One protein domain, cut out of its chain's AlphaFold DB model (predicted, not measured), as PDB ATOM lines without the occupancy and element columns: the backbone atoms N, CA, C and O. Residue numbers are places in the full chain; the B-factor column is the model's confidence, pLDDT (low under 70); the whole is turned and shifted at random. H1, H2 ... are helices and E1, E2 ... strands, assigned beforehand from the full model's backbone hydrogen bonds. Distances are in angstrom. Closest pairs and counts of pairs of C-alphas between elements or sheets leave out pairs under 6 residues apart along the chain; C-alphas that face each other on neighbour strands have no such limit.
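AT A GLANCE: This is residues 675 to 838 of the 857 residues of the protein "Arylsulfatase" of Mariniblastus fucicola (UniProt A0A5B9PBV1). With little regular structure, this domain makes two lobes: a curled antiparallel sheet, E1 E5 E4 E3 E6 E8, like part of a barrel, with the pair E2 and E7 at its end away from the helices; and loops with H1 and H2. The 164 printed residues include strands E1 to E8, then both helices; the class is mixed, 64 residues being in named elements. It is only just compact, close to loose: radius of gyration of the C-alphas 18.2 A, spans 53 by 36 by 26 A.

HOW THE PARTS SIT: E3, residues 690 to 694, E4, 700 to 709, and E5, 716 to 722, form a meander, successive antiparallel neighbours; N 702 and O 692 are 2.8 A apart, N 705 and O 720 2.9 A, within hydrogen-bond range. E6, 735 to 742, antiparallel to E3, completes a Greek key. H1, 791 to 800, and H2, 824 to 833, are near each other.

IN THESE COORDINATES: E4 spans 26.9 A from C-alpha 700 at (-14.074, -13.643, -19.352); H2, 14.7 A from first to last C-alpha, ends with C-alpha 833 at (0.932, -28.097, -25.310).

THE WHOLE: The printed part has no cut. Residues 710 to 714 are among those under pLDDT 70.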
ATOM      1  N   VAL A 675     -19.433 -29.857 -16.193       84.25
ATOM      2  CA  VAL A 675     -19.134 -29.856 -14.745       84.25
ATOM      3  C   VAL A 675     -20.375 -30.325 -13.998       84.25
ATOM      4  O   VAL A 675     -21.461 -29.803 -14.247       84.25
ATOM      5  N   ASN A 676     -20.240 -31.289 -13.085       80.25
ATOM      6  CA  ASN A 676     -21.367 -31.795 -12.310       80.25
ATOM      7  C   ASN A 676     -21.314 -31.256 -10.875       80.25
ATOM      8  O   ASN A 676     -20.346 -31.466 -10.151       80.25
ATOM      9  N   VAL A 677     -22.366 -30.558 -10.454       81.75
ATOM     10  CA  VAL A 677     -22.497 -30.029  -9.092       81.75
ATOM     11  C   VAL A 677     -23.399 -30.963  -8.296       81.75
ATOM     12  O   VAL A 677     -24.595 -31.071  -8.577       81.75
ATOM     13  N   MET A 678     -22.824 -31.657  -7.316       78.12
ATOM     14  CA  MET A 678     -23.522 -32.660  -6.508       78.12
ATOM     15  C   MET A 678     -24.202 -32.030  -5.289       78.12
ATOM     16  O   MET A 678     -23.611 -31.212  -4.588       78.12
ATOM     17  N   PHE A 679     -25.434 -32.451  -4.995       74.69
ATOM     18  CA  PHE A 679     -26.190 -32.000  -3.827       74.69
ATOM     19  C   PHE A 679     -26.540 -33.174  -2.908       74.69
ATOM     20  O   PHE A 679     -26.830 -34.285  -3.346       74.69
ATOM     21  N   SER A 680     -26.588 -32.915  -1.599       69.94
ATOM     22  CA  SER A 680     -26.990 -33.912  -0.593       69.94
ATOM     23  C   SER A 680     -28.502 -34.197  -0.580       69.94
ATOM     24  O   SER A 680     -28.956 -35.148   0.060       69.94
ATOM     25  N   ALA A 681     -29.296 -33.387  -1.287       71.31
ATOM     26  CA  ALA A 681     -30.742 -33.521  -1.423       71.31
ATOM     27  C   ALA A 681     -31.233 -32.893  -2.736       71.31
ATOM     28  O   ALA A 681     -30.521 -32.128  -3.379       71.31
ATOM     29  N   ALA A 682     -32.464 -33.214  -3.144       78.00
ATOM     30  CA  ALA A 682     -33.057 -32.642  -4.350       78.00
ATOM     31  C   ALA A 682     -33.233 -31.119  -4.220       78.00
ATOM     32  O   ALA A 682     -33.781 -30.637  -3.223       78.00
ATOM     33  N   VAL A 683     -32.824 -30.392  -5.260       83.38
ATOM     34  CA  VAL A 683     -32.826 -28.924  -5.319       83.38
ATOM     35  C   VAL A 683     -33.635 -28.395  -6.503       83.38
ATOM     36  O   VAL A 683     -33.854 -29.088  -7.496       83.38
ATOM     37  N   SER A 684     -34.080 -27.143  -6.403       85.12
ATOM     38  CA  SER A 684     -34.574 -26.334  -7.520       85.12
ATOM     39  C   SER A 684     -33.584 -25.209  -7.812       85.12
ATOM     40  O   SER A 684     -33.130 -24.538  -6.886       85.12
ATOM     41  N   ILE A 685     -33.285 -25.001  -9.095       88.50
ATOM     42  CA  ILE A 685     -32.219 -24.112  -9.569       88.50
ATOM     43  C   ILE A 685     -32.811 -22.880 -10.261       88.50
ATOM     44  O   ILE A 685     -33.659 -22.996 -11.151       88.50
ATOM     45  N   GLY A 686     -32.365 -21.699  -9.847       85.69
ATOM     46  CA  GLY A 686     -32.648 -20.412 -10.471       85.69
ATOM     47  C   GLY A 686     -31.745 -20.130 -11.682       85.69
ATOM     48  O   GLY A 686     -30.704 -20.761 -11.852       85.69
ATOM     49  N   PRO A 687     -32.119 -19.170 -12.543       82.00
ATOM     50  CA  PRO A 687     -31.419 -18.903 -13.803       82.00
ATOM     51  C   PRO A 687     -30.003 -18.326 -13.638       82.00
ATOM     52  O   PRO A 687     -29.237 -18.368 -14.591       82.00
ATOM     53  N   GLU A 688     -29.668 -17.791 -12.462       87.00
ATOM     54  CA  GLU A 688     -28.360 -17.191 -12.137       87.00
ATOM     55  C   GLU A 688     -27.647 -17.986 -11.028       87.00
ATOM     56  O   GLU A 688     -26.861 -17.443 -10.264       87.00
ATOM     57  N   ALA A 689     -27.961 -19.278 -10.883       89.56
ATOM     58  CA  ALA A 689     -27.382 -20.109  -9.826       89.56
ATOM     59  C   ALA A 689     -25.887 -20.404 -10.006       89.56
ATOM     60  O   ALA A 689     -25.214 -20.698  -9.020       89.56
ATOM     61  N   PHE A 690     -25.383 -20.325 -11.240       93.44
ATOM     62  CA  PHE A 690     -24.007 -20.660 -11.591       93.44
ATOM     63  C   PHE A 690     -23.437 -19.629 -12.564       93.44
ATOM     64  O   PHE A 690     -24.072 -19.320 -13.576       93.44
ATOM     65  N   GLU A 691     -22.227 -19.158 -12.286       93.75
ATOM     66  CA  GLU A 691     -21.413 -18.342 -13.190       93.75
ATOM     67  C   GLU A 691     -20.049 -19.012 -13.369       93.75
ATOM     68  O   GLU A 691     -19.442 -19.435 -12.391       93.75
ATOM     69  N   LEU A 692     -19.562 -19.114 -14.606       92.94
ATOM     70  CA  LEU A 692     -18.243 -19.663 -14.917       92.94
ATOM     71  C   LEU A 692     -17.428 -18.606 -15.656       92.94
ATOM     72  O   LEU A 692     -17.928 -17.985 -16.593       92.94
ATOM     73  N   GLU A 693     -16.178 -18.414 -15.259       92.56
ATOM     74  CA  GLU A 693     -15.275 -17.420 -15.844       92.56
ATOM     75  C   GLU A 693     -13.930 -18.068 -16.193       92.56
ATOM     76  O   GLU A 693     -13.351 -18.774 -15.366       92.56
ATOM     77  N   LYS A 694     -13.416 -17.821 -17.408       92.00
ATOM     78  CA  LYS A 694     -12.009 -18.096 -17.737       92.00
ATOM     79  C   LYS A 694     -11.166 -16.986 -17.121       92.00
ATOM     80  O   LYS A 694     -11.425 -15.809 -17.375       92.00
ATOM     81  N   ARG A 695     -10.158 -17.343 -16.335       87.38
ATOM     82  CA  ARG A 695      -9.218 -16.392 -15.727       87.38
ATOM     83  C   ARG A 695      -8.185 -15.904 -16.756       87.38
ATOM     84  O   ARG A 695      -8.125 -16.402 -17.881       87.38
ATOM     85  N   GLY A 696      -7.418 -14.883 -16.373       82.25
ATOM     86  CA  GLY A 696      -6.340 -14.331 -17.189       82.25
ATOM     87  C   GLY A 696      -6.723 -13.122 -18.032       82.25
ATOM     88  O   GLY A 696      -7.871 -12.680 -18.096       82.25
ATOM     89  N   THR A 697      -5.714 -12.523 -18.664       77.75
ATOM     90  CA  THR A 697      -5.871 -11.285 -19.450       77.75
ATOM     91  C   THR A 697      -6.669 -11.475 -20.738       77.75
ATOM     92  O   THR A 697      -7.161 -10.497 -21.301       77.75
ATOM     93  N   ASP A 698      -6.772 -12.714 -21.204       82.56
ATOM     94  CA  ASP A 698      -7.579 -13.173 -22.334       82.56
ATOM     95  C   ASP A 698      -8.922 -13.796 -21.887       82.56
ATOM     96  O   ASP A 698      -9.686 -14.266 -22.729       82.56
ATOM     97  N   GLY A 699      -9.199 -13.799 -20.579       85.44
ATOM     98  CA  GLY A 699     -10.353 -14.436 -19.952       85.44
ATOM     99  C   GLY A 699     -11.657 -13.624 -19.974       85.44
ATOM    100  O   GLY A 699     -11.709 -12.478 -20.435       85.44
ATOM    101  N   GLY A 700     -12.733 -14.232 -19.466       91.25
ATOM    102  CA  GLY A 700     -14.074 -13.643 -19.352       91.25
ATOM    103  C   GLY A 700     -15.190 -14.667 -19.092       91.25
ATOM    104  O   GLY A 700     -14.921 -15.861 -18.951       91.25
ATOM    105  N   ASP A 701     -16.443 -14.189 -19.040       93.12
ATOM    106  CA  ASP A 701     -17.651 -15.003 -18.809       93.12
ATOM    107  C   ASP A 701     -17.745 -16.167 -19.822       93.12
ATOM    108  O   ASP A 701     -17.811 -15.949 -21.038       93.12
ATOM    109  N   VAL A 702     -17.810 -17.401 -19.322       94.12
ATOM    110  CA  VAL A 702     -18.084 -18.610 -20.108       94.12
ATOM    111  C   VAL A 702     -19.593 -18.783 -20.237       94.12
ATOM    112  O   VAL A 702     -20.328 -18.779 -19.248       94.12
ATOM    113  N   GLU A 703     -20.081 -18.958 -21.467       94.44
ATOM    114  CA  GLU A 703     -21.492 -19.272 -21.681       94.44
ATOM    115  C   GLU A 703     -21.766 -20.708 -21.218       94.44
ATOM    116  O   GLU A 703     -21.184 -21.658 -21.743       94.44
ATOM    117  N   LEU A 704     -22.666 -20.865 -20.242       93.31
ATOM    118  CA  LEU A 704     -23.050 -22.164 -19.695       93.31
ATOM    119  C   LEU A 704     -24.563 -22.386 -19.740       93.31
ATOM    120  O   LEU A 704     -25.362 -21.448 -19.717       93.31
ATOM    121  N   SER A 705     -24.961 -23.652 -19.779       90.50
ATOM    122  CA  SER A 705     -26.336 -24.113 -19.557       90.50
ATOM    123  C   SER A 705     -26.350 -25.109 -18.405       90.50
ATOM    124  O   SER A 705     -25.436 -25.918 -18.302       90.50
ATOM    125  N   SER A 706     -27.381 -25.068 -17.560       89.12
ATOM    126  CA  SER A 706     -27.538 -25.980 -16.424       89.12
ATOM    127  C   SER A 706     -28.757 -26.889 -16.595       89.12
ATOM    128  O   SER A 706     -29.831 -26.453 -17.022       89.12
ATOM    129  N   ALA A 707     -28.603 -28.167 -16.257       86.06
ATOM    130  CA  ALA A 707     -29.676 -29.154 -16.269       86.06
ATOM    131  C   ALA A 707     -29.609 -30.029 -15.014       86.06
ATOM    132  O   ALA A 707     -28.547 -30.521 -14.650       86.06
ATOM    133  N   ILE A 708     -30.751 -30.235 -14.353       83.56
ATOM    134  CA  ILE A 708     -30.837 -31.154 -13.212       83.56
ATOM    135  C   ILE A 708     -30.742 -32.587 -13.739       83.56
ATOM    136  O   ILE A 708     -31.578 -32.992 -14.554       83.56
ATOM    137  N   ASP A 709     -29.785 -33.354 -13.226       77.00
ATOM    138  CA  ASP A 709     -29.645 -34.784 -13.476       77.00
ATOM    139  C   ASP A 709     -29.905 -35.574 -12.183       77.00
ATOM    140  O   ASP A 709     -29.421 -35.254 -11.102       77.00
ATOM    141  N   ASN A 710     -30.742 -36.604 -12.294       68.00
ATOM    142  CA  ASN A 710     -31.084 -37.509 -11.192       68.00
ATOM    143  C   ASN A 710     -30.769 -38.972 -11.548       68.00
ATOM    144  O   ASN A 710     -31.348 -39.886 -10.958       68.00
ATOM    145  N   SER A 711     -29.936 -39.209 -12.564       59.50
ATOM    146  CA  SER A 711     -29.620 -40.546 -13.075       59.50
ATOM    147  C   SER A 711     -28.416 -41.224 -12.390       59.50
ATOM    148  O   SER A 711     -28.264 -42.435 -12.549       59.50
ATOM    149  N   GLY A 712     -27.621 -40.487 -11.592       57.09
ATOM    150  CA  GLY A 712     -26.393 -40.951 -10.916       57.09
ATOM    151  C   GLY A 712     -26.494 -41.223  -9.397       57.09
ATOM    152  O   GLY A 712     -27.561 -41.533  -8.872       57.09
ATOM    153  N   GLN A 713     -25.361 -41.112  -8.678       51.19
ATOM    154  CA  GLN A 713     -25.187 -41.418  -7.234       51.19
ATOM    155  C   GLN A 713     -25.894 -40.436  -6.263       51.19
ATOM    156  O   GLN A 713     -25.848 -40.617  -5.048       51.19
ATOM    157  N   GLY A 714     -26.577 -39.413  -6.778       62.53
ATOM    158  CA  GLY A 714     -27.302 -38.407  -6.004       62.53
ATOM    159  C   GLY A 714     -27.934 -37.342  -6.912       62.53
ATOM    160  O   GLY A 714     -27.719 -37.380  -8.123       62.53
ATOM    161  N   PRO A 715     -28.742 -36.417  -6.363       73.00
ATOM    162  CA  PRO A 715     -29.274 -35.282  -7.114       73.00
ATOM    163  C   PRO A 715     -28.143 -34.321  -7.500       73.00
ATOM    164  O   PRO A 715     -27.413 -33.845  -6.630       73.00
ATOM    165  N   SER A 716     -28.006 -34.025  -8.791       81.31
ATOM    166  CA  SER A 716     -26.916 -33.201  -9.308       81.31
ATOM    167  C   SER A 716     -27.380 -32.201 -10.368       81.31
ATOM    168  O   SER A 716     -28.510 -32.253 -10.869       81.31
ATOM    169  N   VAL A 717     -26.518 -31.239 -10.688       83.88
ATOM    170  CA  VAL A 717     -26.722 -30.281 -11.777       83.88
ATOM    171  C   VAL A 717     -25.533 -30.342 -12.716       83.88
ATOM    172  O   VAL A 717     -24.417 -30.012 -12.329       83.88
ATOM    173  N   VAL A 718     -25.798 -30.710 -13.963       86.12
ATOM    174  CA  VAL A 718     -24.800 -30.750 -15.028       86.12
ATOM    175  C   VAL A 718     -24.752 -29.387 -15.708       86.12
ATOM    176  O   VAL A 718     -25.775 -28.880 -16.180       86.12
ATOM    177  N   LEU A 719     -23.564 -28.795 -15.746       89.75
ATOM    178  CA  LEU A 719     -23.240 -27.564 -16.454       89.75
ATOM    179  C   LEU A 719     -22.538 -27.927 -17.765       89.75
ATOM    180  O   LEU A 719     -21.565 -28.669 -17.738       89.75
ATOM    181  N   THR A 720     -23.004 -27.405 -18.897       90.25
ATOM    182  CA  THR A 720     -22.387 -27.601 -20.226       90.25
ATOM    183  C   THR A 720     -22.027 -26.264 -20.856       90.25
ATOM    184  O   THR A 720     -22.732 -25.281 -20.613       90.25
ATOM    185  N   PHE A 721     -21.002 -26.231 -21.708       92.81
ATOM    186  CA  PHE A 721     -20.378 -24.985 -22.169       92.81
ATOM    187  C   PHE A 721     -20.619 -24.701 -23.652       92.81
ATOM    188  O   PHE A 721     -20.778 -25.609 -24.469       92.81
ATOM    189  N   SER A 722     -20.637 -23.420 -24.010       92.81
ATOM    190  CA  SER A 722     -20.685 -22.964 -25.397       92.81
ATOM    191  C   SER A 722     -19.963 -21.627 -25.577       92.81
ATOM    192  O   SER A 722     -19.417 -21.047 -24.639       92.81
ATOM    193  N   GLY A 723     -19.973 -21.116 -26.807       93.31
ATOM    194  CA  GLY A 723     -19.444 -19.792 -27.105       93.31
ATOM    195  C   GLY A 723     -17.921 -19.787 -27.300       93.31
ATOM    196  O   GLY A 723     -17.348 -20.800 -27.689       93.31
ATOM    197  N   PRO A 724     -17.254 -18.635 -27.113       91.56
ATOM    198  CA  PRO A 724     -15.856 -18.443 -27.509       91.56
ATOM    199  C   PRO A 724     -14.834 -19.169 -26.623       91.56
ATOM    200  O   PRO A 724     -13.694 -19.330 -27.046       91.56
ATOM    201  N   PHE A 725     -15.231 -19.595 -25.420       94.50
ATOM    202  CA  PHE A 725     -14.384 -20.338 -24.481       94.50
ATOM    203  C   PHE A 725     -14.651 -21.851 -24.506       94.50
ATOM    204  O   PHE A 725     -14.183 -22.569 -23.627       94.50
ATOM    205  N   ALA A 726     -15.382 -22.332 -25.518       91.31
ATOM    206  CA  ALA A 726     -15.601 -23.748 -25.773       91.31
ATOM    207  C   ALA A 726     -15.104 -24.132 -27.180       91.31
ATOM    208  O   ALA A 726     -15.339 -23.421 -28.160       91.31
ATOM    209  N   GLU A 727     -14.416 -25.265 -27.284       86.31
ATOM    210  CA  GLU A 727     -14.038 -25.912 -28.537       86.31
ATOM    211  C   GLU A 727     -15.275 -26.497 -29.245       86.31
ATOM    212  O   GLU A 727     -16.360 -26.622 -28.674       86.31
ATOM    213  N   ALA A 728     -15.130 -26.879 -30.519       81.19
ATOM    214  CA  ALA A 728     -16.230 -27.463 -31.299       81.19
ATOM    215  C   ALA A 728     -16.772 -28.776 -30.695       81.19
ATOM    216  O   ALA A 728     -17.933 -29.117 -30.917       81.19
ATOM    217  N   SER A 729     -15.941 -29.465 -29.912       78.25
ATOM    218  CA  SER A 729     -16.269 -30.643 -29.106       78.25
ATOM    219  C   SER A 729     -17.218 -30.350 -27.935       78.25
ATOM    220  O   SER A 729     -17.743 -31.275 -27.323       78.25
ATOM    221  N   GLY A 730     -17.434 -29.074 -27.595       85.56
ATOM    222  CA  GLY A 730     -18.108 -28.654 -26.365       85.56
ATOM    223  C   GLY A 730     -17.189 -28.630 -25.140       85.56
ATOM    224  O   GLY A 730     -17.638 -28.237 -24.065       85.56
ATOM    225  N   SER A 731     -15.914 -29.016 -25.286       88.00
ATOM    226  CA  SER A 731     -14.909 -28.878 -24.228       88.00
ATOM    227  C   SER A 731     -14.588 -27.409 -23.981       88.00
ATOM    228  O   SER A 731     -14.522 -26.637 -24.931       88.00
ATOM    229  N   LEU A 732     -14.296 -27.019 -22.743       90.94
ATOM    230  CA  LEU A 732     -13.604 -25.759 -22.464       90.94
ATOM    231  C   LEU A 732     -12.267 -25.691 -23.224       90.94
ATOM    232  O   LEU A 732     -11.628 -26.724 -23.452       90.94
ATOM    233  N   ILE A 733     -11.847 -24.482 -23.608       91.88
ATOM    234  CA  ILE A 733     -10.498 -24.234 -24.147       91.88
ATOM    235  C   ILE A 733      -9.447 -24.274 -23.028       91.88
ATOM    236  O   ILE A 733      -9.796 -24.263 -21.846       91.88
ATOM    237  N   ASP A 734      -8.161 -24.276 -23.378       91.62
ATOM    238  CA  ASP A 734      -7.087 -24.296 -22.379       91.62
ATOM    239  C   ASP A 734      -7.132 -23.049 -21.472       91.62
ATOM    240  O   ASP A 734      -7.234 -21.915 -21.957       91.62
ATOM    241  N   GLY A 735      -7.082 -23.244 -20.152       90.88
ATOM    242  CA  GLY A 735      -7.023 -22.161 -19.170       90.88
ATOM    243  C   GLY A 735      -7.469 -22.535 -17.757       90.88
ATOM    244  O   GLY A 735      -8.010 -23.613 -17.507       90.88
ATOM    245  N   ASN A 736      -7.273 -21.587 -16.839       89.38
ATOM    246  CA  ASN A 736      -7.807 -21.641 -15.480       89.38
ATOM    247  C   ASN A 736      -9.245 -21.118 -15.453       89.38
ATOM    248  O   ASN A 736      -9.550 -20.100 -16.084       89.38
ATOM    249  N   TYR A 737     -10.109 -21.764 -14.676       90.19
ATOM    250  CA  TYR A 737     -11.523 -21.418 -14.589       90.19
ATOM    251  C   TYR A 737     -11.955 -21.190 -13.144       90.19
ATOM    252  O   TYR A 737     -11.424 -21.799 -12.221       90.19
ATOM    253  N   GLN A 738     -12.935 -20.309 -12.963       90.19
ATOM    254  CA  GLN A 738     -13.555 -20.025 -11.675       90.19
ATOM    255  C   GLN A 738     -15.068 -20.237 -11.779       90.19
ATOM    256  O   GLN A 738     -15.726 -19.586 -12.595       90.19
ATOM    257  N   LEU A 739     -15.623 -21.126 -10.956       90.50
ATOM    258  CA  LEU A 739     -17.063 -21.338 -10.805       90.50
ATOM    259  C   LEU A 739     -17.558 -20.575  -9.576       90.50
ATOM    260  O   LEU A 739     -17.049 -20.753  -8.474       90.50
ATOM    261  N   THR A 740     -18.590 -19.758  -9.755       91.25
ATOM    262  CA  THR A 740     -19.315 -19.102  -8.666       91.25
ATOM    263  C   THR A 740     -20.704 -19.720  -8.546       91.25
ATOM    264  O   THR A 740     -21.441 -19.807  -9.531       91.25
ATOM    265  N   VAL A 741     -21.066 -20.148  -7.338       89.69
ATOM    266  CA  VAL A 741     -22.357 -20.756  -7.005       89.69
ATOM    267  C   VAL A 741     -23.135 -19.818  -6.087       89.69
ATOM    268  O   VAL A 741     -22.671 -19.444  -5.010       89.69
ATOM    269  N   HIS A 742     -24.348 -19.462  -6.504       89.31
ATOM    270  CA  HIS A 742     -25.218 -18.524  -5.796       89.31
ATOM    271  C   HIS A 742     -26.290 -19.272  -4.997       89.31
ATOM    272  O   HIS A 742     -27.291 -19.736  -5.550       89.31
ATOM    273  N   GLY A 743     -26.103 -19.381  -3.677       84.44
ATOM    274  CA  GLY A 743     -27.000 -20.143  -2.800       84.44
ATOM    275  C   GLY A 743     -28.419 -19.578  -2.729       84.44
ATOM    276  O   GLY A 743     -29.384 -20.322  -2.564       84.44
ATOM    277  N   ASP A 744     -28.594 -18.272  -2.943       87.94
ATOM    278  CA  ASP A 744     -29.910 -17.619  -2.984       87.94
ATOM    279  C   ASP A 744     -30.758 -18.034  -4.199       87.94
ATOM    280  O   ASP A 744     -31.984 -17.881  -4.183       87.94
ATOM    281  N   GLN A 745     -30.122 -18.586  -5.233       92.12
ATOM    282  CA  GLN A 745     -30.769 -19.126  -6.426       92.12
ATOM    283  C   GLN A 745     -30.973 -20.644  -6.352       92.12
ATOM    284  O   GLN A 745     -31.531 -21.224  -7.283       92.12
ATOM    285  N   ILE A 746     -30.556 -21.302  -5.269       89.25
ATOM    286  CA  ILE A 746     -30.660 -22.752  -5.108       89.25
ATOM    287  C   ILE A 746     -31.532 -23.037  -3.894       89.25
ATOM    288  O   ILE A 746     -31.205 -22.651  -2.778       89.25
ATOM    289  N   THR A 747     -32.657 -23.718  -4.100       84.31
ATOM    290  CA  THR A 747     -33.618 -23.989  -3.021       84.31
ATOM    291  C   THR A 747     -33.854 -25.472  -2.815       84.31
ATOM    292  O   THR A 747     -33.854 -26.250  -3.768       84.31
ATOM    293  N   ASP A 748     -34.084 -25.868  -1.568       81.19
ATOM    294  CA  ASP A 748     -34.473 -27.229  -1.218       81.19
ATOM    295  C   ASP A 748     -35.940 -27.537  -1.592       81.19
ATOM    296  O   ASP A 748     -36.697 -26.692  -2.081       81.19
ATOM    297  N   GLY A 749     -36.390 -28.765  -1.316       71.56
ATOM    298  CA  GLY A 749     -37.779 -29.188  -1.548       71.56
ATOM    299  C   GLY A 749     -38.847 -28.427  -0.741       71.56
ATOM    300  O   GLY A 749     -40.041 -28.649  -0.955       71.56
ATOM    301  N   GLN A 750     -38.451 -27.550   0.186       74.81
ATOM    302  CA  GLN A 750     -39.325 -26.680   0.980       74.81
ATOM    303  C   GLN A 750     -39.285 -25.220   0.491       74.81
ATOM    304  O   GLN A 750     -40.059 -24.394   0.986       74.81
ATOM    305  N   GLY A 751     -38.450 -24.909  -0.506       76.81
ATOM    306  CA  GLY A 751     -38.269 -23.569  -1.061       76.81
ATOM    307  C   GLY A 751     -37.353 -22.674  -0.224       76.81
ATOM    308  O   GLY A 751     -37.423 -21.452  -0.366       76.81
ATOM    309  N   VAL A 752     -36.540 -23.246   0.667       79.38
ATOM    310  CA  VAL A 752     -35.543 -22.521   1.466       79.38
ATOM    311  C   VAL A 752     -34.220 -22.504   0.705       79.38
ATOM    312  O   VAL A 752     -33.826 -23.529   0.154       79.38
ATOM    313  N   ALA A 753     -33.556 -21.345   0.654       83.38
ATOM    314  CA  ALA A 753     -32.245 -21.208   0.020       83.38
ATOM    315  C   ALA A 753     -31.201 -22.101   0.709       83.38
ATOM    316  O   ALA A 753     -31.232 -22.254   1.932       83.38
ATOM    317  N   LEU A 754     -30.287 -22.680  -0.064       80.19
ATOM    318  CA  LEU A 754     -29.169 -23.432   0.492       80.19
ATOM    319  C   LEU A 754     -28.087 -22.481   0.996       80.19
ATOM    320  O   LEU A 754     -27.798 -21.482   0.351       80.19
ATOM    321  N   ASP A 755     -27.525 -22.810   2.154       78.31
ATOM    322  CA  ASP A 755     -26.306 -22.216   2.704       78.31
ATOM    323  C   ASP A 755     -25.103 -22.848   1.987       78.31
ATOM    324  O   ASP A 755     -24.746 -23.993   2.273       78.31
ATOM    325  N   VAL A 756     -24.571 -22.159   0.975       74.94
ATOM    326  CA  VAL A 756     -23.483 -22.690   0.133       74.94
ATOM    327  C   VAL A 756     -22.090 -22.330   0.645       74.94
ATOM    328  O   VAL A 756     -21.133 -22.979   0.238       74.94
ATOM    329  N   ASP A 757     -21.963 -21.330   1.523       73.88
ATOM    330  CA  ASP A 757     -20.682 -20.906   2.112       73.88
ATOM    331  C   ASP A 757     -20.452 -21.455   3.533       73.88
ATOM    332  O   ASP A 757     -19.357 -21.327   4.085       73.88
ATOM    333  N   GLY A 758     -21.444 -22.145   4.103       72.50
ATOM    334  CA  GLY A 758     -21.338 -22.872   5.365       72.50
ATOM    335  C   GLY A 758     -21.339 -21.965   6.594       72.50
ATOM    336  O   GLY A 758     -20.911 -22.397   7.672       72.50
ATOM    337  N   ASP A 759     -21.799 -20.719   6.464       69.31
ATOM    338  CA  ASP A 759     -21.800 -19.734   7.549       69.31
ATOM    339  C   ASP A 759     -22.958 -19.926   8.555       69.31
ATOM    340  O   ASP A 759     -23.005 -19.279   9.614       69.31
ATOM    341  N   GLY A 760     -23.875 -20.851   8.258       69.19
ATOM    342  CA  GLY A 760     -25.061 -21.185   9.038       69.19
ATOM    343  C   GLY A 760     -26.328 -20.432   8.619       69.19
ATOM    344  O   GLY A 760     -27.364 -20.608   9.276       69.19
ATOM    345  N   ASN A 761     -26.287 -19.595   7.577       73.19
ATOM    346  CA  ASN A 761     -27.415 -18.821   7.060       73.19
ATOM    347  C   ASN A 761     -27.803 -19.257   5.629       73.19
ATOM    348  O   ASN A 761     -26.947 -19.395   4.768       73.19
ATOM    349  N   PRO A 762     -29.108 -19.392   5.310       77.50
ATOM    350  CA  PRO A 762     -29.564 -19.662   3.942       77.50
ATOM    351  C   PRO A 762     -29.059 -18.634   2.916       77.50
ATOM    352  O   PRO A 762     -29.305 -17.433   3.080       77.50
ATOM    353  N   GLY A 763     -28.461 -19.101   1.818       81.69
ATOM    354  CA  GLY A 763     -27.898 -18.275   0.752       81.69
ATOM    355  C   GLY A 763     -26.372 -18.363   0.696       81.69
ATOM    356  O   GLY A 763     -25.804 -19.445   0.785       81.69
ATOM    357  N   GLY A 764     -25.718 -17.218   0.500       81.44
ATOM    358  CA  GLY A 764     -24.260 -17.153   0.393       81.44
ATOM    359  C   GLY A 764     -23.741 -17.311  -1.035       81.44
ATOM    360  O   GLY A 764     -24.507 -17.513  -1.987       81.44
ATOM    361  N   VAL A 765     -22.428 -17.157  -1.183       84.25
ATOM    362  CA  VAL A 765     -21.717 -17.325  -2.456       84.25
ATOM    363  C   VAL A 765     -20.521 -18.229  -2.219       84.25
ATOM    364  O   VAL A 765     -19.630 -17.876  -1.449       84.25
ATOM    365  N   LEU A 766     -20.497 -19.360  -2.915       82.56
ATOM    366  CA  LEU A 766     -19.348 -20.254  -2.959       82.56
ATOM    367  C   LEU A 766     -18.563 -19.977  -4.240       82.56
ATOM    368  O   LEU A 766     -19.148 -19.876  -5.319       82.56
ATOM    369  N   VAL A 767     -17.250 -19.848  -4.115       83.69
ATOM    370  CA  VAL A 767     -16.325 -19.675  -5.235       83.69
ATOM    371  C   VAL A 767     -15.402 -20.887  -5.266       83.69
ATOM    372  O   VAL A 767     -14.977 -21.334  -4.212       83.69
ATOM    373  N   ILE A 768     -15.152 -21.424  -6.461       82.19
ATOM    374  CA  ILE A 768     -14.251 -22.553  -6.721       82.19
ATOM    375  C   ILE A 768     -13.334 -22.168  -7.882       82.19
ATOM    376  O   ILE A 768     -13.804 -21.612  -8.878       82.19
ATOM    377  N   GLY A 769     -12.049 -22.494  -7.790       78.31
ATOM    378  CA  GLY A 769     -11.001 -22.096  -8.730       78.31
ATOM    379  C   GLY A 769     -10.356 -20.744  -8.393       78.31
ATOM    380  O   GLY A 769      -9.726 -20.130  -9.268       78.31
ATOM    381  N   ASP A 770     -10.524 -20.249  -7.161       78.31
ATOM    382  CA  ASP A 770      -9.866 -19.037  -6.656       78.31
ATOM    383  C   ASP A 770      -8.567 -19.321  -5.888       78.31
ATOM    384  O   ASP A 770      -7.691 -18.444  -5.865       78.31
ATOM    385  N   GLU A 771      -8.369 -20.563  -5.436       72.44
ATOM    386  CA  GLU A 771      -7.117 -21.092  -4.888       72.44
ATOM    387  C   GLU A 771      -6.478 -22.171  -5.787       72.44
ATOM    388  O   GLU A 771      -7.139 -22.885  -6.542       72.44
ATOM    389  N   GLU A 772      -5.145 -22.281  -5.733       68.50
ATOM    390  CA  GLU A 772      -4.368 -23.201  -6.582       68.50
ATOM    391  C   GLU A 772      -4.729 -24.671  -6.328       68.50
ATOM    392  O   GLU A 772      -4.808 -25.472  -7.268       68.50
ATOM    393  N   SER A 773      -5.015 -24.970  -5.058       64.69
ATOM    394  CA  SER A 773      -5.427 -26.260  -4.499       64.69
ATOM    395  C   SER A 773      -6.765 -26.770  -5.036       64.69
ATOM    396  O   SER A 773      -7.008 -27.973  -5.013       64.69
ATOM    397  N   GLU A 774      -7.629 -25.890  -5.542       66.25
ATOM    398  CA  GLU A 774      -8.979 -26.254  -5.986       66.25
ATOM    399  C   GLU A 774      -9.000 -26.885  -7.381       66.25
ATOM    400  O   GLU A 774     -10.054 -27.332  -7.832       66.25
ATOM    401  N   ALA A 775      -7.839 -26.925  -8.054       67.75
ATOM    402  CA  ALA A 775      -7.604 -27.611  -9.317       67.75
ATOM    403  C   ALA A 775      -8.810 -27.497 -10.265       67.75
ATOM    404  O   ALA A 775      -9.456 -28.496 -10.569       67.75
ATOM    405  N   PHE A 776      -9.131 -26.297 -10.757       82.00
ATOM    406  CA  PHE A 776     -10.167 -26.118 -11.779       82.00
ATOM    407  C   PHE A 776      -9.592 -25.429 -13.021       82.00
ATOM    408  O   PHE A 776      -9.484 -24.207 -13.118       82.00
ATOM    409  N   PHE A 777      -9.148 -26.257 -13.961       86.38
ATOM    410  CA  PHE A 777      -8.494 -25.851 -15.198       86.38
ATOM    411  C   PHE A 777      -8.767 -26.891 -16.293       86.38
ATOM    412  O   PHE A 777      -9.171 -28.018 -15.995       86.38
ATOM    413  N   ARG A 778      -8.531 -26.514 -17.549       89.12
ATOM    414  CA  ARG A 778      -8.464 -27.425 -18.699       89.12
ATOM    415  C   ARG A 778      -7.120 -27.200 -19.369       89.12
ATOM    416  O   ARG A 778      -6.817 -26.057 -19.690       89.12
ATOM    417  N   LEU A 779      -6.357 -28.258 -19.614       89.00
ATOM    418  CA  LEU A 779      -5.138 -28.226 -20.423       89.00
ATOM    419  C   LEU A 779      -5.133 -29.475 -21.308       89.00
ATOM    420  O   LEU A 779      -5.003 -30.585 -20.806       89.00
ATOM    421  N   PHE A 780      -5.335 -29.318 -22.618       90.12
ATOM    422  CA  PHE A 780      -5.306 -30.459 -23.533       90.12
ATOM    423  C   PHE A 780      -3.928 -31.124 -23.519       90.12
ATOM    424  O   PHE A 780      -2.926 -30.443 -23.729       90.12
ATOM    425  N   GLY A 781      -3.897 -32.441 -23.347       86.88
ATOM    426  CA  GLY A 781      -2.679 -33.229 -23.233       86.88
ATOM    427  C   GLY A 781      -2.355 -33.591 -21.790       86.88
ATOM    428  O   GLY A 781      -1.833 -34.669 -21.593       86.88
ATOM    429  N   ASP A 782      -2.730 -32.773 -20.806       86.44
ATOM    430  CA  ASP A 782      -2.560 -33.091 -19.384       86.44
ATOM    431  C   ASP A 782      -3.642 -34.103 -18.964       86.44
ATOM    432  O   ASP A 782      -4.844 -33.796 -18.878       86.44
ATOM    433  N   SER A 783      -3.220 -35.352 -18.827       78.12
ATOM    434  CA  SER A 783      -4.034 -36.516 -18.482       78.12
ATOM    435  C   SER A 783      -3.893 -36.899 -17.007       78.12
ATOM    436  O   SER A 783      -4.859 -37.397 -16.421       78.12
ATOM    437  N   ASP A 784      -2.745 -36.600 -16.392       72.94
ATOM    438  CA  ASP A 784      -2.425 -36.897 -14.988       72.94
ATOM    439  C   ASP A 784      -2.834 -35.778 -14.004       72.94
ATOM    440  O   ASP A 784      -2.897 -35.994 -12.791       72.94
ATOM    441  N   GLN A 785      -3.256 -34.625 -14.531       77.19
ATOM    442  CA  GLN A 785      -3.841 -33.474 -13.841       77.19
ATOM    443  C   GLN A 785      -2.850 -32.610 -13.054       77.19
ATOM    444  O   GLN A 785      -3.272 -31.851 -12.167       77.19
ATOM    445  N   ASN A 786      -1.557 -32.670 -13.364       74.25
ATOM    446  CA  ASN A 786      -0.526 -31.909 -12.652       74.25
ATOM    447  C   ASN A 786      -0.317 -30.468 -13.181       74.25
ATOM    448  O   ASN A 786       0.512 -29.743 -12.629       74.25
ATOM    449  N   ARG A 787      -1.111 -30.015 -14.171       83.06
ATOM    450  CA  ARG A 787      -1.026 -28.709 -14.872       83.06
ATOM    451  C   ARG A 787       0.151 -28.594 -15.842       83.06
ATOM    452  O   ARG A 787       0.460 -27.476 -16.270       83.06
ATOM    453  N   ILE A 788       0.800 -29.694 -16.189       81.94
ATOM    454  CA  ILE A 788       1.957 -29.752 -17.079       81.94
ATOM    455  C   ILE A 788       1.660 -30.827 -18.116       81.94
ATOM    456  O   ILE A 788       1.257 -31.917 -17.754       81.94
ATOM    457  N   VAL A 789       1.873 -30.550 -19.405       82.44
ATOM    458  CA  VAL A 789       1.885 -31.642 -20.393       82.44
ATOM    459  C   VAL A 789       3.316 -32.141 -20.520       82.44
ATOM    460  O   VAL A 789       4.160 -31.441 -21.081       82.44
ATOM    461  N   ASN A 790       3.627 -33.327 -20.014       74.56
ATOM    462  CA  ASN A 790       5.001 -33.831 -19.953       74.56
ATOM    463  C   ASN A 790       5.145 -35.222 -20.609       74.56
ATOM    464  O   ASN A 790       4.302 -35.665 -21.395       74.56
ATOM    465  N   VAL A 791       6.272 -35.902 -20.372       72.00
ATOM    466  CA  VAL A 791       6.513 -37.265 -20.891       72.00
ATOM    467  C   VAL A 791       5.399 -38.247 -20.597       72.00
ATOM    468  O   VAL A 791       5.215 -39.154 -21.399       72.00
ATOM    469  N   VAL A 792       4.734 -38.162 -19.458       72.81
ATOM    470  CA  VAL A 792       3.842 -39.220 -18.993       72.81
ATOM    471  C   VAL A 792       2.506 -39.138 -19.669       72.81
ATOM    472  O   VAL A 792       2.057 -40.141 -20.227       72.81
ATOM    473  N   ASP A 793       2.014 -37.923 -19.855       82.62
ATOM    474  CA  ASP A 793       0.965 -37.641 -20.821       82.62
ATOM    475  C   ASP A 793       1.307 -38.162 -22.211       82.62
ATOM    476  O   ASP A 793       0.467 -38.725 -22.906       82.62
ATOM    477  N   LEU A 794       2.564 -38.017 -22.632       81.44
ATOM    478  CA  LEU A 794       2.992 -38.497 -23.935       81.44
ATOM    479  C   LEU A 794       3.069 -40.025 -23.996       81.44
ATOM    480  O   LEU A 794       2.750 -40.614 -25.029       81.44
ATOM    481  N   LEU A 795       3.507 -40.689 -22.931       74.62
ATOM    482  CA  LEU A 795       3.504 -42.145 -22.846       74.62
ATOM    483  C   LEU A 795       2.063 -42.668 -22.886       74.62
ATOM    484  O   LEU A 795       1.799 -43.594 -23.654       74.62
ATOM    485  N   GLY A 796       1.140 -42.036 -22.155       79.56
ATOM    486  CA  GLY A 796      -0.299 -42.304 -22.220       79.56
ATOM    487  C   GLY A 796      -0.861 -42.082 -23.626       79.56
ATOM    488  O   GLY A 796      -1.404 -43.005 -24.237       79.56
ATOM    489  N   PHE A 797      -0.615 -40.906 -24.209       84.81
ATOM    490  CA  PHE A 797      -1.024 -40.559 -25.571       84.81
ATOM    491  C   PHE A 797      -0.511 -41.582 -26.587       84.81
ATOM    492  O   PHE A 797      -1.241 -42.009 -27.477       84.81
ATOM    493  N   ARG A 798       0.747 -42.025 -26.469       80.62
ATOM    494  CA  ARG A 798       1.341 -43.010 -27.386       80.62
ATOM    495  C   ARG A 798       0.742 -44.400 -27.258       80.62
ATOM    496  O   ARG A 798       0.705 -45.099 -28.269       80.62
ATOM    497  N   GLN A 799       0.302 -44.803 -26.069       81.25
ATOM    498  CA  GLN A 799      -0.440 -46.054 -25.893       81.25
ATOM    499  C   GLN A 799      -1.812 -45.983 -26.570       81.25
ATOM    500  O   GLN A 799      -2.265 -46.987 -27.118       81.25
ATOM    501  N   ALA A 800      -2.429 -44.801 -26.576       85.00
ATOM    502  CA  ALA A 800      -3.732 -44.559 -27.182       85.00
ATOM    503  C   ALA A 800      -3.664 -44.214 -28.691       85.00
ATOM    504  O   ALA A 800      -4.658 -44.314 -29.409       85.00
ATOM    505  N   TYR A 801      -2.490 -43.836 -29.205       87.06
ATOM    506  CA  TYR A 801      -2.300 -43.380 -30.584       87.06
ATOM    507  C   TYR A 801      -2.620 -44.465 -31.625       87.06
ATOM    508  O   TYR A 801      -2.130 -45.591 -31.553       87.06
ATOM    509  N   GLN A 802      -3.377 -44.087 -32.658       88.12
ATOM    510  CA  GLN A 802      -3.947 -44.948 -33.706       88.12
ATOM    511  C   GLN A 802      -4.993 -45.959 -33.222       88.12
ATOM    512  O   GLN A 802      -5.358 -46.857 -33.987       88.12
ATOM    513  N   LEU A 803      -5.488 -45.821 -31.990       90.56
ATOM    514  CA  LEU A 803      -6.627 -46.591 -31.502       90.56
ATOM    515  C   LEU A 803      -7.941 -45.867 -31.793       90.56
ATOM    516  O   LEU A 803      -7.976 -44.656 -32.030       90.56
ATOM    517  N   MET A 804      -9.028 -46.632 -31.779       93.50
ATOM    518  CA  MET A 804     -10.386 -46.125 -31.958       93.50
ATOM    519  C   MET A 804     -11.284 -46.500 -30.783       93.50
ATOM    520  O   MET A 804     -10.999 -47.434 -30.030       93.50
ATOM    521  N   SER A 805     -12.410 -45.798 -30.656       88.56
ATOM    522  CA  SER A 805     -13.408 -46.076 -29.623       88.56
ATOM    523  C   SER A 805     -13.801 -47.562 -29.601       88.56
ATOM    524  O   SER A 805     -14.250 -48.132 -30.602       88.56
ATOM    525  N   GLY A 806     -13.606 -48.197 -28.441       84.69
ATOM    526  CA  GLY A 806     -13.827 -49.629 -28.215       84.69
ATOM    527  C   GLY A 806     -12.557 -50.481 -28.100       84.69
ATOM    528  O   GLY A 806     -12.660 -51.639 -27.686       84.69
ATOM    529  N   ASP A 807     -11.380 -49.935 -28.415       85.75
ATOM    530  CA  ASP A 807     -10.094 -50.583 -28.137       85.75
ATOM    531  C   ASP A 807      -9.721 -50.477 -26.646       85.75
ATOM    532  O   ASP A 807     -10.063 -49.514 -25.968       85.75
ATOM    533  N   ALA A 808      -8.996 -51.475 -26.121       80.75
ATOM    534  CA  ALA A 808      -8.729 -51.618 -24.681       80.75
ATOM    535  C   ALA A 808      -7.871 -50.496 -24.058       80.75
ATOM    536  O   ALA A 808      -7.873 -50.350 -22.841       80.75
ATOM    537  N   SER A 809      -7.149 -49.736 -24.883       81.19
ATOM    538  CA  SER A 809      -6.286 -48.619 -24.467       81.19
ATOM    539  C   SER A 809      -6.674 -47.305 -25.149       81.19
ATOM    540  O   SER A 809      -5.888 -46.363 -25.157       81.19
ATOM    541  N   PHE A 810      -7.858 -47.246 -25.770       85.12
ATOM    542  CA  PHE A 810      -8.391 -45.989 -26.282       85.12
ATOM    543  C   PHE A 810      -8.743 -45.079 -25.106       85.12
ATOM    544  O   PHE A 810      -9.510 -45.477 -24.229       85.12
ATOM    545  N   ASP A 811      -8.217 -43.860 -25.124       84.75
ATOM    546  CA  ASP A 811      -8.536 -42.830 -24.146       84.75
ATOM    547  C   ASP A 811      -9.152 -41.616 -24.846       84.75
ATOM    548  O   ASP A 811      -8.477 -40.855 -25.541       84.75
ATOM    549  N   ALA A 812     -10.456 -41.425 -24.633       81.75
ATOM    550  CA  ALA A 812     -11.208 -40.309 -25.194       81.75
ATOM    551  C   ALA A 812     -10.669 -38.936 -24.750       81.75
ATOM    552  O   ALA A 812     -11.015 -37.931 -25.362       81.75
ATOM    553  N   SER A 813      -9.838 -38.870 -23.703       80.38
ATOM    554  CA  SER A 813      -9.142 -37.654 -23.264       80.38
ATOM    555  C   SER A 813      -8.224 -37.073 -24.330       80.38
ATOM    556  O   SER A 813      -8.103 -35.849 -24.427       80.38
ATOM    557  N   PHE A 814      -7.656 -37.934 -25.171       87.62
ATOM    558  CA  PHE A 814      -6.729 -37.554 -26.223       87.62
ATOM    559  C   PHE A 814      -7.396 -37.357 -27.589       87.62
ATOM    560  O   PHE A 814      -6.721 -36.904 -28.506       87.62
ATOM    561  N   ASP A 815      -8.698 -37.628 -27.735       86.62
ATOM    562  CA  ASP A 815      -9.471 -37.387 -28.966       86.62
ATOM    563  C   ASP A 815      -9.967 -35.926 -29.010       86.62
ATOM    564  O   ASP A 815     -11.109 -35.591 -28.687       86.62
ATOM    565  N   SER A 816      -9.067 -35.015 -29.382       86.19
ATOM    566  CA  SER A 816      -9.292 -33.564 -29.382       86.19
ATOM    567  C   SER A 816     -10.417 -33.116 -30.313       86.19
ATOM    568  O   SER A 816     -11.042 -32.071 -30.088       86.19
ATOM    569  N   ASN A 817     -10.647 -33.865 -31.392       86.00
ATOM    570  CA  ASN A 817     -11.572 -33.502 -32.456       86.00
ATOM    571  C   ASN A 817     -12.903 -34.284 -32.380       86.00
ATOM    572  O   ASN A 817     -13.857 -33.912 -33.075       86.00
ATOM    573  N   VAL A 818     -12.990 -35.266 -31.478       86.00
ATOM    574  CA  VAL A 818     -14.149 -36.123 -31.184       86.00
ATOM    575  C   VAL A 818     -14.600 -36.914 -32.410       86.00
ATOM    576  O   VAL A 818     -15.799 -36.999 -32.707       86.00
ATOM    577  N   ASP A 819     -13.646 -37.448 -33.169       88.75
ATOM    578  CA  ASP A 819     -13.908 -38.294 -34.339       88.75
ATOM    579  C   ASP A 819     -13.875 -39.802 -34.039       88.75
ATOM    580  O   ASP A 819     -14.067 -40.613 -34.952       88.75
ATOM    581  N   GLU A 820     -13.762 -40.161 -32.755       90.19
ATOM    582  CA  GLU A 820     -13.677 -41.521 -32.213       90.19
ATOM    583  C   GLU A 820     -12.363 -42.241 -32.557       90.19
ATOM    584  O   GLU A 820     -12.269 -43.467 -32.394       90.19
ATOM    585  N   THR A 821     -11.343 -41.508 -33.013       91.00
ATOM    586  CA  THR A 821      -9.994 -42.012 -33.281       91.00
ATOM    587  C   THR A 821      -8.934 -41.072 -32.716       91.00
ATOM    588  O   THR A 821      -9.116 -39.868 -32.706       91.00
ATOM    589  N   ILE A 822      -7.812 -41.621 -32.236       88.50
ATOM    590  CA  ILE A 822      -6.678 -40.804 -31.773       88.50
ATOM    591  C   ILE A 822      -5.621 -40.828 -32.864       88.50
ATOM    592  O   ILE A 822      -4.919 -41.829 -33.052       88.50
ATOM    593  N   ASP A 823      -5.519 -39.750 -33.628       86.81
ATOM    594  CA  ASP A 823      -4.752 -39.718 -34.863       86.81
ATOM    595  C   ASP A 823      -3.793 -38.520 -34.959       86.81
ATOM    596  O   ASP A 823      -3.361 -37.911 -33.975       86.81
ATOM    597  N   ILE A 824      -3.318 -38.243 -36.174       82.50
ATOM    598  CA  ILE A 824      -2.366 -37.161 -36.414       82.50
ATOM    599  C   ILE A 824      -2.905 -35.780 -36.014       82.50
ATOM    600  O   ILE A 824      -2.102 -34.919 -35.656       82.50
ATOM    601  N   PHE A 825      -4.215 -35.540 -36.069       87.00
ATOM    602  CA  PHE A 825      -4.806 -34.266 -35.661       87.00
ATOM    603  C   PHE A 825      -4.702 -34.070 -34.148       87.00
ATOM    604  O   PHE A 825      -4.333 -32.978 -33.710       87.00
ATOM    605  N   ASP A 826      -4.882 -35.137 -33.375       88.44
ATOM    606  CA  ASP A 826      -4.713 -35.124 -31.922       88.44
ATOM    607  C   ASP A 826      -3.255 -34.990 -31.525       88.44
ATOM    608  O   ASP A 826      -2.918 -34.193 -30.653       88.44
ATOM    609  N   LEU A 827      -2.357 -35.677 -32.235       85.38
ATOM    610  CA  LEU A 827      -0.921 -35.544 -32.000       85.38
ATOM    611  C   LEU A 827      -0.451 -34.109 -32.266       85.38
ATOM    612  O   LEU A 827       0.417 -33.598 -31.560       85.38
ATOM    613  N   LEU A 828      -1.006 -33.444 -33.284       82.50
ATOM    614  CA  LEU A 828      -0.705 -32.040 -33.557       82.50
ATOM    615  C   LEU A 828      -1.222 -31.118 -32.452       82.50
ATOM    616  O   LEU A 828      -0.532 -30.152 -32.130       82.50
ATOM    617  N   ARG A 829      -2.393 -31.404 -31.872       86.19
ATOM    618  CA  ARG A 829      -2.922 -30.652 -30.727       86.19
ATOM    619  C   ARG A 829      -2.091 -30.903 -29.467       86.19
ATOM    620  O   ARG A 829      -1.697 -29.943 -28.820       86.19
ATOM    621  N   PHE A 830      -1.742 -32.154 -29.179       88.12
ATOM    622  CA  PHE A 830      -0.923 -32.557 -28.032       88.12
ATOM    623  C   PHE A 830       0.455 -31.885 -28.072       88.12
ATOM    624  O   PHE A 830       0.895 -31.270 -27.106       88.12
ATOM    625  N   ARG A 831       1.111 -31.907 -29.240       82.44
ATOM    626  CA  ARG A 831       2.415 -31.258 -29.456       82.44
ATOM    627  C   ARG A 831       2.414 -29.751 -29.219       82.44
ATOM    628  O   ARG A 831       3.479 -29.214 -28.950       82.44
ATOM    629  N   GLN A 832       1.278 -29.067 -29.371       84.00
ATOM    630  CA  GLN A 832       1.204 -27.629 -29.086       84.00
ATOM    631  C   GLN A 832       1.348 -27.332 -27.599       84.00
ATOM    632  O   GLN A 832       1.822 -26.255 -27.267       84.00
ATOM    633  N   ASN A 833       0.937 -28.275 -26.750       87.44
ATOM    634  CA  ASN A 833       0.932 -28.097 -25.310       87.44
ATOM    635  C   ASN A 833       2.075 -28.859 -24.620       87.44
ATOM    636  O   ASN A 833       2.277 -28.659 -23.437       87.44
ATOM    637  N   TYR A 834       2.840 -29.707 -25.315       80.06
ATOM    638  CA  TYR A 834       3.931 -30.468 -24.694       80.06
ATOM    639  C   TYR A 834       5.040 -29.562 -24.128       80.06
ATOM    640  O   TYR A 834       5.570 -28.709 -24.840       80.06
ATOM    641  N   LEU A 835       5.418 -29.812 -22.873       76.62
ATOM    642  CA  LEU A 835       6.232 -28.980 -21.972       76.62
ATOM    643  C   LEU A 835       5.598 -27.640 -21.571       76.62
ATOM    644  O   LEU A 835       6.245 -26.839 -20.896       76.62
ATOM    645  N   GLU A 836       4.340 -27.385 -21.936       80.88
ATOM    646  CA  GLU A 836       3.611 -26.241 -21.399       80.88
ATOM    647  C   GLU A 836       3.170 -26.539 -19.968       80.88
ATOM    648  O   GLU A 836       2.648 -27.609 -19.650       80.88
ATOM    649  N   THR A 837       3.366 -25.548 -19.106       80.56
ATOM    650  CA  THR A 837       2.823 -25.516 -17.748       80.56
ATOM    651  C   THR A 837       1.712 -24.479 -17.701       80.56
ATOM    652  O   THR A 837       1.873 -23.374 -18.221       80.56
ATOM    653  N   MET A 838       0.601 -24.790 -17.038       84.44
ATOM    654  CA  MET A 838      -0.503 -23.860 -16.815       84.44
ATOM    655  C   MET A 838      -0.385 -23.191 -15.436       84.44
ATOM    656  O   MET A 838      -0.891 -23.728 -14.444       84.44
TER     657      MET A 838